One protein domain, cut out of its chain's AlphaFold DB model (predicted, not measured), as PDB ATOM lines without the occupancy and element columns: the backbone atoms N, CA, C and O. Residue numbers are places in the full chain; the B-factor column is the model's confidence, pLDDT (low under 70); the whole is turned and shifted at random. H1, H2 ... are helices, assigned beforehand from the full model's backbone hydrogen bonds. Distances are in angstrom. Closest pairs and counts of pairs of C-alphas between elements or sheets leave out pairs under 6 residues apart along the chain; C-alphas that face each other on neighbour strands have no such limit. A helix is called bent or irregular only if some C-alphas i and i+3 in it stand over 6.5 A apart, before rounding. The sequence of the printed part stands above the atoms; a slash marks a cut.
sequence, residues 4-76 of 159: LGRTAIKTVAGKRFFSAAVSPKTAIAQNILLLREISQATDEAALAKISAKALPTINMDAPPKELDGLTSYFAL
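This is residues 4 to 76 of the 159 residues of the protein "Hypothetical protein" of Spumella elongata (UniProt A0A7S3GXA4). An elongated, staggered set of four helices: H2, the longest, spans the space between the pair H1 and H3, which pack side by side at one end, and H4 at the other end. After H2 the printed part folds back into H3, and then residues 53 to 64, with no named element, run back to H4. The 73 printed residues hold four named helices in the order H1, H2, H3, H4, with 50 residues in them, and no named strand; the class is all helix. The whole is only just compact, close to loose, with a radius of gyration of the C-alphas of 13.0 A, and the C-alphas span 39 by 25 by 16 A.

H1, residues 4 to 16, and H2, residues 24 to 40, are close but not clearly touching, the closest C-alphas being those of Arg 16 and Asn 31, 7.7 A apart; they run opposite ways at a shallow tilt of 18 degrees. H3, residues 44 to 52, touches H1, with the C-alphas of Val 12 and Ser 51 closest at 5.2 A, and the two run the same way at a shallow tilt of 19 degrees. H2 and H3 form a helical hairpin, opposite ways at a shallow tilt of 22 degrees. They only just touch, with 3 pairs of C-alphas within 8 A, through residues 37 to 38 of H2 alone; the closest C-alphas are those of Ile 38 and Leu 47, 6.5 A apart. H4, residues 65 to 75, only just touches H2, also with 3 pairs within 8 A, the closest C-alphas being those of Lys 25 and Phe 74 at 6.7 A. These two run opposite ways at a shallow tilt of 31 degrees. The helix packing is mostly aligned, the three touching pairs being at shallow tilts. H4 is apart from H1 and from H3. In H1, H2 and H3 every O i to N i+4 pair is within hydrogen-bond range; in H4 3 of 7 are, beside 6 of 8 O i to N i+3 pairs.

H1 begins at C-alpha 4, (96.881, 118.659, 160.553), and is 18.5 A from first to last C-alpha. H2 is 24.6 A long and ends at C-alpha 40, (104.619, 106.976, 149.657). H3 measures 12.5 A. H4 measures 14.9 A and ends at C-alpha 75, (131.320, 102.168, 151.670); it is irregular, with C-alphas 66 and 69 7.6 A apart, and its line is a rough one.

The C-alphas of Leu 4 and Leu 76, the first and last printed, are the two farthest apart, at 39.5 A. The printed part has no cut. The link from H1 to H2 is short, that from H2 to H3 tight, and that from H3 to H4 long, with 12 residues. The mean pLDDT of the printed part is 71.3, and residues 4 to 22, 44, 47, 51 and 76 are under 70.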
ATOM      1  N   LEU A   4      96.618 119.914 159.838       48.66
ATOM      2  CA  LEU A   4      96.881 118.659 160.553       48.66
ATOM      3  C   LEU A   4      98.003 117.835 159.904       48.66
ATOM      4  O   LEU A   4      98.872 117.306 160.597       48.66
ATOM      5  N   GLY A   5      98.067 117.810 158.569       50.16
ATOM      6  CA  GLY A   5      99.176 117.179 157.848       50.16
ATOM      7  C   GLY A   5     100.529 117.842 158.146       50.16
ATOM      8  O   GLY A   5     101.550 117.167 158.261       50.16
ATOM      9  N   ARG A   6     100.549 119.167 158.356       55.19
ATOM     10  CA  ARG A   6     101.775 119.908 158.712       55.19
ATOM     11  C   ARG A   6     102.265 119.591 160.126       55.19
ATOM     12  O   ARG A   6     103.475 119.505 160.336       55.19
ATOM     13  N   THR A   7     101.363 119.416 161.089       56.69
ATOM     14  CA  THR A   7     101.719 119.012 162.457       56.69
ATOM     15  C   THR A   7     102.201 117.568 162.506       56.69
ATOM     16  O   THR A   7     103.241 117.325 163.109       56.69
ATOM     17  N   ALA A   8     101.544 116.638 161.806       53.66
ATOM     18  CA  ALA A   8     101.981 115.242 161.737       53.66
ATOM     19  C   ALA A   8     103.405 115.104 161.167       53.66
ATOM     20  O   ALA A   8     104.245 114.424 161.756       53.66
ATOM     21  N   ILE A   9     103.719 115.827 160.085       58.44
ATOM     22  CA  ILE A   9     105.068 115.851 159.496       58.44
ATOM     23  C   ILE A   9     106.094 116.433 160.483       58.44
ATOM     24  O   ILE A   9     107.165 115.853 160.661       58.44
ATOM     25  N   LYS A  10     105.769 117.529 161.184       57.81
ATOM     26  CA  LYS A  10     106.647 118.104 162.222       57.81
ATOM     27  C   LYS A  10     106.889 117.140 163.387       57.81
ATOM     28  O   LYS A  10     108.009 117.064 163.885       57.81
ATOM     29  N   THR A  11     105.876 116.390 163.816       56.72
ATOM     30  CA  THR A  11     105.998 115.418 164.914       56.72
ATOM     31  C   THR A  11     106.824 114.196 164.514       56.72
ATOM     32  O   THR A  11     107.652 113.744 165.305       56.72
ATOM     33  N   VAL A  12     106.653 113.689 163.288       55.66
ATOM     34  CA  VAL A  12     107.497 112.617 162.732       55.66
ATOM     35  C   VAL A  12     108.946 113.085 162.641       55.66
ATOM     36  O   VAL A  12     109.846 112.367 163.071       55.66
ATOM     37  N   ALA A  13     109.161 114.312 162.157       55.94
ATOM     38  CA  ALA A  13     110.493 114.862 161.993       55.94
ATOM     39  C   ALA A  13     111.222 115.082 163.327       55.94
ATOM     40  O   ALA A  13     112.360 114.647 163.500       55.94
ATOM     41  N   GLY A  14     110.552 115.693 164.305       55.59
ATOM     42  CA  GLY A  14     111.161 116.016 165.595       55.59
ATOM     43  C   GLY A  14     111.528 114.799 166.449       55.59
ATOM     44  O   GLY A  14     112.462 114.882 167.237       55.59
ATOM     45  N   LYS A  15     110.825 113.665 166.305       56.06
ATOM     46  CA  LYS A  15     111.057 112.468 167.135       56.06
ATOM     47  C   LYS A  15     112.019 111.443 166.530       56.06
ATOM     48  O   LYS A  15     112.467 110.567 167.263       56.06
ATOM     49  N   ARG A  16     112.286 111.486 165.219       59.28
ATOM     50  CA  ARG A  16     112.938 110.362 164.518       59.28
ATOM     51  C   ARG A  16     114.264 110.668 163.841       59.28
ATOM     52  O   ARG A  16     115.046 109.742 163.684       59.28
ATOM     53  N   PHE A  17     114.539 111.921 163.473       56.25
ATOM     54  CA  PHE A  17     115.738 112.234 162.685       56.25
ATOM     55  C   PHE A  17     117.051 112.220 163.488       56.25
ATOM     56  O   PHE A  17     118.118 112.127 162.883       56.25
ATOM     57  N   PHE A  18     116.992 112.257 164.827       53.34
ATOM     58  CA  PHE A  18     118.178 112.323 165.686       53.34
ATOM     59  C   PHE A  18     118.061 111.377 166.888       53.34
ATOM     60  O   PHE A  18     117.510 111.733 167.927       53.34
ATOM     61  N   SER A  19     118.609 110.168 166.749       53.41
ATOM     62  CA  SER A  19     118.906 109.277 167.876       53.41
ATOM     63  C   SER A  19     120.419 109.193 168.049       53.41
ATOM     64  O   SER A  19     121.118 108.705 167.166       53.41
ATOM     65  N   ALA A  20     120.930 109.652 169.194       53.34
ATOM     66  CA  ALA A  20     122.355 109.577 169.535       53.34
ATOM     67  C   ALA A  20     122.843 108.139 169.829       53.34
ATOM     68  O   ALA A  20     124.026 107.933 170.076       53.34
ATOM     69  N   ALA A  21     121.942 107.148 169.826       62.47
ATOM     70  CA  ALA A  21     122.233 105.762 170.199       62.47
ATOM     71  C   ALA A  21     122.693 104.871 169.027       62.47
ATOM     72  O   ALA A  21     122.978 103.694 169.233       62.47
ATOM     73  N   VAL A  22     122.744 105.396 167.799       69.62
ATOM     74  CA  VAL A  22     123.101 104.649 166.581       69.62
ATOM     75  C   VAL A  22     124.231 105.336 165.822       69.62
ATOM     76  O   VAL A  22     124.385 106.554 165.889       69.62
ATOM     77  N   SER A  23     125.027 104.548 165.090       73.88
ATOM     78  CA  SER A  23     126.114 105.093 164.270       73.88
ATOM     79  C   SER A  23     125.571 106.103 163.240       73.88
ATOM     80  O   SER A  23     124.445 105.927 162.759       73.88
ATOM     81  N   PRO A  24     126.349 107.127 162.837       74.94
ATOM     82  CA  PRO A  24     125.900 108.117 161.856       74.94
ATOM     83  C   PRO A  24     125.414 107.493 160.542       74.94
ATOM     84  O   PRO A  24     124.395 107.910 159.996       74.94
ATOM     85  N   LYS A  25     126.090 106.439 160.062       77.50
ATOM     86  CA  LYS A  25     125.694 105.707 158.850       77.50
ATOM     87  C   LYS A  25     124.342 105.015 159.017       77.50
ATOM     88  O   LYS A  25     123.485 105.129 158.143       77.50
ATOM     89  N   THR A  26     124.126 104.363 160.159       79.06
ATOM     90  CA  THR A  26     122.847 103.724 160.502       79.06
ATOM     91  C   THR A  26     121.723 104.756 160.608       79.06
ATOM     92  O   THR A  26     120.639 104.530 160.075       79.06
ATOM     93  N   ALA A  27     121.984 105.910 161.226       78.12
ATOM     94  CA  ALA A  27     121.006 106.989 161.347       78.12
ATOM     95  C   ALA A  27     120.609 107.564 159.974       78.12
ATOM     96  O   ALA A  27     119.427 107.753 159.695       78.12
ATOM     97  N   ILE A  28     121.580 107.787 159.080       79.12
ATOM     98  CA  ILE A  28     121.319 108.261 157.712       79.12
ATOM     99  C   ILE A  28     120.478 107.242 156.935       79.12
ATOM    100  O   ILE A  28     119.478 107.616 156.321       79.12
ATOM    101  N   ALA A  29     120.832 105.958 156.998       81.56
ATOM    102  CA  ALA A  29     120.075 104.888 156.356       81.56
ATOM    103  C   ALA A  29     118.616 104.839 156.854       81.56
ATOM    104  O   ALA A  29     117.682 104.785 156.053       81.56
ATOM    105  N   GLN A  30     118.408 104.941 158.170       80.56
ATOM    106  CA  GLN A  30     117.075 104.976 158.784       80.56
ATOM    107  C   GLN A  30     116.254 106.178 158.314       80.56
ATOM    108  O   GLN A  30     115.070 106.039 158.001       80.56
ATOM    109  N   ASN A  31     116.892 107.341 158.205       79.38
ATOM    110  CA  ASN A  31     116.248 108.570 157.759       79.38
ATOM    111  C   ASN A  31     115.822 108.503 156.288       79.38
ATOM    112  O   ASN A  31     114.731 108.960 155.951       79.38
ATOM    113  N   ILE A  32     116.637 107.899 155.418       82.44
ATOM    114  CA  ILE A  32     116.300 107.712 153.998       82.44
ATOM    115  C   ILE A  32     115.072 106.808 153.848       82.44
ATOM    116  O   ILE A  32     114.143 107.152 153.115       82.44
ATOM    117  N   LEU A  33     115.029 105.684 154.571       83.06
ATOM    118  CA  LEU A  33     113.873 104.784 154.541       83.06
ATOM    119  C   LEU A  33     112.614 105.461 155.089       83.06
ATOM    120  O   LEU A  33     111.549 105.346 154.486       83.06
ATOM    121  N   LEU A  34     112.738 106.225 156.177       81.12
ATOM    122  CA  LEU A  34     111.621 106.977 156.744       81.12
ATOM    123  C   LEU A  34     111.073 108.017 155.757       81.12
ATOM    124  O   LEU A  34     109.862 108.122 155.587       81.12
ATOM    125  N   LEU A  35     111.945 108.778 155.089       79.69
ATOM    126  CA  LEU A  35     111.534 109.766 154.087       79.69
ATOM    127  C   LEU A  35     110.836 109.114 152.894       79.69
ATOM    128  O   LEU A  35     109.888 109.684 152.356       79.69
ATOM    129  N   ARG A  36     111.265 107.909 152.510       79.00
ATOM    130  CA  ARG A  36     110.613 107.126 151.461       79.00
ATOM    131  C   ARG A  36     109.234 106.621 151.885       79.00
ATOM    132  O   ARG A  36     108.297 106.716 151.104       79.00
ATOM    133  N   GLU A  37     109.083 106.133 153.116       80.25
ATOM    134  CA  GLU A  37     107.763 105.765 153.649       80.25
ATOM    135  C   GLU A  37     106.827 106.987 153.690       80.25
ATOM    136  O   GLU A  37     105.668 106.892 153.292       80.25
ATOM    137  N   ILE A  38     107.332 108.153 154.112       80.75
ATOM    138  CA  ILE A  38     106.564 109.409 154.128       80.75
ATOM    139  C   ILE A  38     106.160 109.829 152.711       80.75
ATOM    140  O   ILE A  38     105.027 110.259 152.515       80.75
ATOM    141  N   SER A  39     107.053 109.712 151.724       78.38
ATOM    142  CA  SER A  39     106.747 110.107 150.343       78.38
ATOM    143  C   SER A  39     105.727 109.190 149.666       78.38
ATOM    144  O   SER A  39     105.034 109.623 148.749       78.38
ATOM    145  N   GLN A  40     105.607 107.946 150.131       83.12
ATOM    146  CA  GLN A  40     104.619 106.976 149.657       83.12
ATOM    147  C   GLN A  40     103.284 107.045 150.416       83.12
ATOM    148  O   GLN A  40     102.325 106.381 150.020       83.12
ATOM    149  N   ALA A  41     103.192 107.828 151.494       78.50
ATOM    150  CA  ALA A  41     101.962 107.968 152.260       78.50
ATOM    151  C   ALA A  41     100.901 108.739 151.458       78.50
ATOM    152  O   ALA A  41     101.085 109.904 151.107       78.50
ATOM    153  N   THR A  42      99.769 108.088 151.185       77.81
ATOM    154  CA  THR A  42      98.676 108.652 150.376       77.81
ATOM    155  C   THR A  42      97.696 109.501 151.184       77.81
ATOM    156  O   THR A  42      96.977 110.315 150.610       77.81
ATOM    157  N   ASP A  43      97.645 109.319 152.505       77.44
ATOM    158  CA  ASP A  43      96.707 109.998 153.397       77.44
ATOM    159  C   ASP A  43      97.303 110.303 154.787       77.44
ATOM    160  O   ASP A  43      98.387 109.852 155.174       77.44
ATOM    161  N   GLU A  44      96.583 111.114 155.564       68.38
ATOM    162  CA  GLU A  44      97.005 111.521 156.910       68.38
ATOM    163  C   GLU A  44      97.015 110.343 157.900       68.38
ATOM    164  O   GLU A  44      97.822 110.319 158.834       68.38
ATOM    165  N   ALA A  45      96.182 109.326 157.669       76.50
ATOM    166  CA  ALA A  45      96.160 108.107 158.471       76.50
ATOM    167  C   ALA A  45      97.432 107.262 158.267       76.50
ATOM    168  O   ALA A  45      97.970 106.720 159.237       76.50
ATOM    169  N   ALA A  46      97.957 107.179 157.041       76.62
ATOM    170  CA  ALA A  46      99.235 106.540 156.746       76.62
ATOM    171  C   ALA A  46     100.396 107.285 157.416       76.62
ATOM    172  O   ALA A  46     101.232 106.650 158.058       76.62
ATOM    173  N   LEU A  47     100.406 108.622 157.377       69.75
ATOM    174  CA  LEU A  47     101.403 109.440 158.083       69.75
ATOM    175  C   LEU A  47     101.368 109.212 159.604       69.75
ATOM    176  O   LEU A  47     102.418 109.067 160.237       69.75
ATOM    177  N   ALA A  48     100.173 109.116 160.194       72.50
ATOM    178  CA  ALA A  48     100.012 108.812 161.615       72.50
ATOM    179  C   ALA A  48     100.538 107.408 161.968       72.50
ATOM    180  O   ALA A  48     101.258 107.255 162.958       72.50
ATOM    181  N   LYS A  49     100.268 106.397 161.133       79.31
ATOM    182  CA  LYS A  49     100.811 105.037 161.305       79.31
ATOM    183  C   LYS A  49     102.333 105.019 161.213       79.31
ATOM    184  O   LYS A  49     102.981 104.422 162.071       79.31
ATOM    185  N   ILE A  50     102.903 105.725 160.234       78.38
ATOM    186  CA  ILE A  50     104.354 105.879 160.105       78.38
ATOM    187  C   ILE A  50     104.903 106.486 161.394       78.38
ATOM    188  O   ILE A  50     105.811 105.907 161.977       78.38
ATOM    189  N   SER A  51     104.299 107.560 161.916       68.00
ATOM    190  CA  SER A  51     104.733 108.227 163.155       68.00
ATOM    191  C   SER A  51     104.744 107.319 164.394       68.00
ATOM    192  O   SER A  51     105.658 107.413 165.218       68.00
ATOM    193  N   ALA A  52     103.793 106.386 164.491       72.38
ATOM    194  CA  ALA A  52     103.658 105.460 165.613       72.38
ATOM    195  C   ALA A  52     104.611 104.250 165.532       72.38
ATOM    196  O   ALA A  52     104.886 103.621 166.547       72.38
ATOM    197  N   LYS A  53     105.151 103.942 164.345       76.31
ATOM    198  CA  LYS A  53     105.798 102.654 164.033       76.31
ATOM    199  C   LYS A  53     107.114 102.245 164.730       76.31
ATOM    200  O   LYS A  53     107.437 101.096 164.608       76.31
ATOM    201  N   ALA A  54     107.901 103.021 165.458       70.56
ATOM    202  CA  ALA A  54     109.325 102.687 165.707       70.56
ATOM    203  C   ALA A  54     110.177 102.572 164.417       70.56
ATOM    204  O   ALA A  54     109.722 102.191 163.337       70.56
ATOM    205  N   LEU A  55     111.431 103.009 164.522       70.50
ATOM    206  CA  LEU A  55     112.364 103.025 163.397       70.50
ATOM    207  C   LEU A  55     112.857 101.601 163.107       70.50
ATOM    208  O   LEU A  55     113.133 100.861 164.054       70.50
ATOM    209  N   PRO A  56     112.996 101.212 161.830       71.06
ATOM    210  CA  PRO A  56     113.551  99.913 161.487       71.06
ATOM    211  C   PRO A  56     115.009  99.817 161.956       71.06
ATOM    212  O   PRO A  56     115.810 100.729 161.737       71.06
ATOM    213  N   THR A  57     115.369  98.705 162.594       76.19
ATOM    214  CA  THR A  57     116.769  98.391 162.903       76.19
ATOM    215  C   THR A  57     117.470  97.994 161.609       76.19
ATOM    216  O   THR A  57     117.077  97.021 160.971       76.19
ATOM    217  N   ILE A  58     118.492  98.754 161.208       78.06
ATOM    218  CA  ILE A  58     119.234  98.519 159.964       78.06
ATOM    219  C   ILE A  58     120.578  97.881 160.289       78.06
ATOM    220  O   ILE A  58     121.366  98.451 161.044       78.06
ATOM    221  N   ASN A  59     120.845  96.727 159.678       80.25
ATOM    222  CA  ASN A  59     122.180  96.152 159.633       80.25
ATOM    223  C   ASN A  59     122.949  96.762 158.450       80.25
ATOM    224  O   ASN A  59     122.531  96.616 157.305       80.25
ATOM    225  N   MET A  60     124.054  97.456 158.723       76.06
ATOM    226  CA  MET A  60     124.861  98.096 157.678       76.06
ATOM    227  C   MET A  60     125.785  97.114 156.944       76.06
ATOM    228  O   MET A  60     126.242  97.448 155.856       76.06
ATOM    229  N   ASP A  61     126.013  95.913 157.489       76.00
ATOM    230  CA  ASP A  61     126.781  94.849 156.820       76.00
ATOM    231  C   ASP A  61     125.978  94.190 155.684       76.00
ATOM    232  O   ASP A  61     126.537  93.586 154.771       76.00
ATOM    233  N   ALA A  62     124.652  94.324 155.734       78.44
ATOM    234  CA  ALA A  62     123.715  93.847 154.724       78.44
ATOM    235  C   ALA A  62     122.563  94.858 154.590       78.44
ATOM    236  O   ALA A  62     121.477  94.632 155.138       78.44
ATOM    237  N   PRO A  63     122.799  96.007 153.927       75.75
ATOM    238  CA  PRO A  63     121.801  97.057 153.834       75.75
ATOM    239  C   PRO A  63     120.568  96.580 153.041       75.75
ATOM    240  O   PRO A  63     120.691  95.762 152.129       75.75
ATOM    241  N   PRO A  64     119.366  97.090 153.369       79.06
ATOM    242  CA  PRO A  64     118.155  96.834 152.596       79.06
ATOM    243  C   PRO A  64     118.324  97.223 151.122       79.06
ATOM    244  O   PRO A  64     118.976  98.226 150.823       79.06
ATOM    245  N   LYS A  65     117.674  96.483 150.212       81.25
ATOM    246  CA  LYS A  65     117.761  96.696 148.750       81.25
ATOM    247  C   LYS A  65     117.396  98.117 148.328       81.25
ATOM    248  O   LYS A  65     117.861  98.639 147.321       81.25
ATOM    249  N   GLU A  66     116.555  98.778 149.114       79.25
ATOM    250  CA  GLU A  66     116.159 100.168 148.919       79.25
ATOM    251  C   GLU A  66     117.338 101.150 148.984       79.25
ATOM    252  O   GLU A  66     117.201 102.274 148.497       79.25
ATOM    253  N   LEU A  67     118.467 100.736 149.569       78.19
ATOM    254  CA  LEU A  67     119.708 101.495 149.704       78.19
ATOM    255  C   LEU A  67     120.811 101.025 148.741       78.19
ATOM    256  O   LEU A  67     121.907 101.581 148.791       78.19
ATOM    257  N   ASP A  68     120.548 100.064 147.845       79.00
ATOM    258  CA  ASP A  68     121.564  99.500 146.937       79.00
ATOM    259  C   ASP A  68     122.256 100.583 146.096       79.00
ATOM    260  O   ASP A  68     123.475 100.565 145.936       79.00
ATOM    261  N   GLY A  69     121.511 101.595 145.635       76.88
ATOM    262  CA  GLY A  69     122.058 102.733 144.879       76.88
ATOM    263  C   GLY A  69     122.965 103.674 145.688       76.88
ATOM    264  O   GLY A  69     123.607 104.548 145.116       76.88
ATOM    265  N   LEU A  70     123.024 103.502 147.011       75.00
ATOM    266  CA  LEU A  70     123.828 104.291 147.947       75.00
ATOM    267  C   LEU A  70     124.946 103.461 148.595       75.00
ATOM    268  O   LEU A  70     125.627 103.942 149.499       75.00
ATOM    269  N   THR A  71     125.173 102.229 148.134       72.12
ATOM    270  CA  THR A  71     126.251 101.357 148.631       72.12
ATOM    271  C   THR A  71     127.619 102.032 148.577       72.12
ATOM    272  O   THR A  71     128.374 101.941 149.540       72.12
ATOM    273  N   SER A  72     127.914 102.795 147.522       74.00
ATOM    274  CA  SER A  72     129.147 103.588 147.405       74.00
ATOM    275  C   SER A  72     129.274 104.667 148.488       74.00
ATOM    276  O   SER A  72     130.361 104.877 149.022       74.00
ATOM    277  N   TYR A  73     128.167 105.312 148.858       72.38
ATOM    278  CA  TYR A  73     128.121 106.315 149.921       72.38
ATOM    279  C   TYR A  73     128.365 105.687 151.300       72.38
ATOM    280  O   TYR A  73     129.100 106.235 152.119       72.38
ATOM    281  N   PHE A  74     127.803 104.503 151.553       74.88
ATOM    282  CA  PHE A  74     128.007 103.795 152.819       74.88
ATOM    283  C   PHE A  74     129.371 103.089 152.914       74.88
ATOM    284  O   PHE A  74     129.885 102.916 154.026       74.88
ATOM    285  N   ALA A  75     129.981 102.751 151.774       72.62
ATOM    286  CA  ALA A  75     131.320 102.168 151.670       72.62
ATOM    287  C   ALA A  75     132.458 103.178 151.892       72.62
ATOM    288  O   ALA A  75     133.597 102.766 152.118       72.62
ATOM    289  N   LEU A  76     132.178 104.488 151.863       68.50
ATOM    290  CA  LEU A  76     133.162 105.507 152.231       68.50
ATOM    291  C   LEU A  76     133.666 105.222 153.651       68.50
ATOM    292  O   LEU A  76     132.869 105.089 154.585       68.50
TER     293      LEU A  76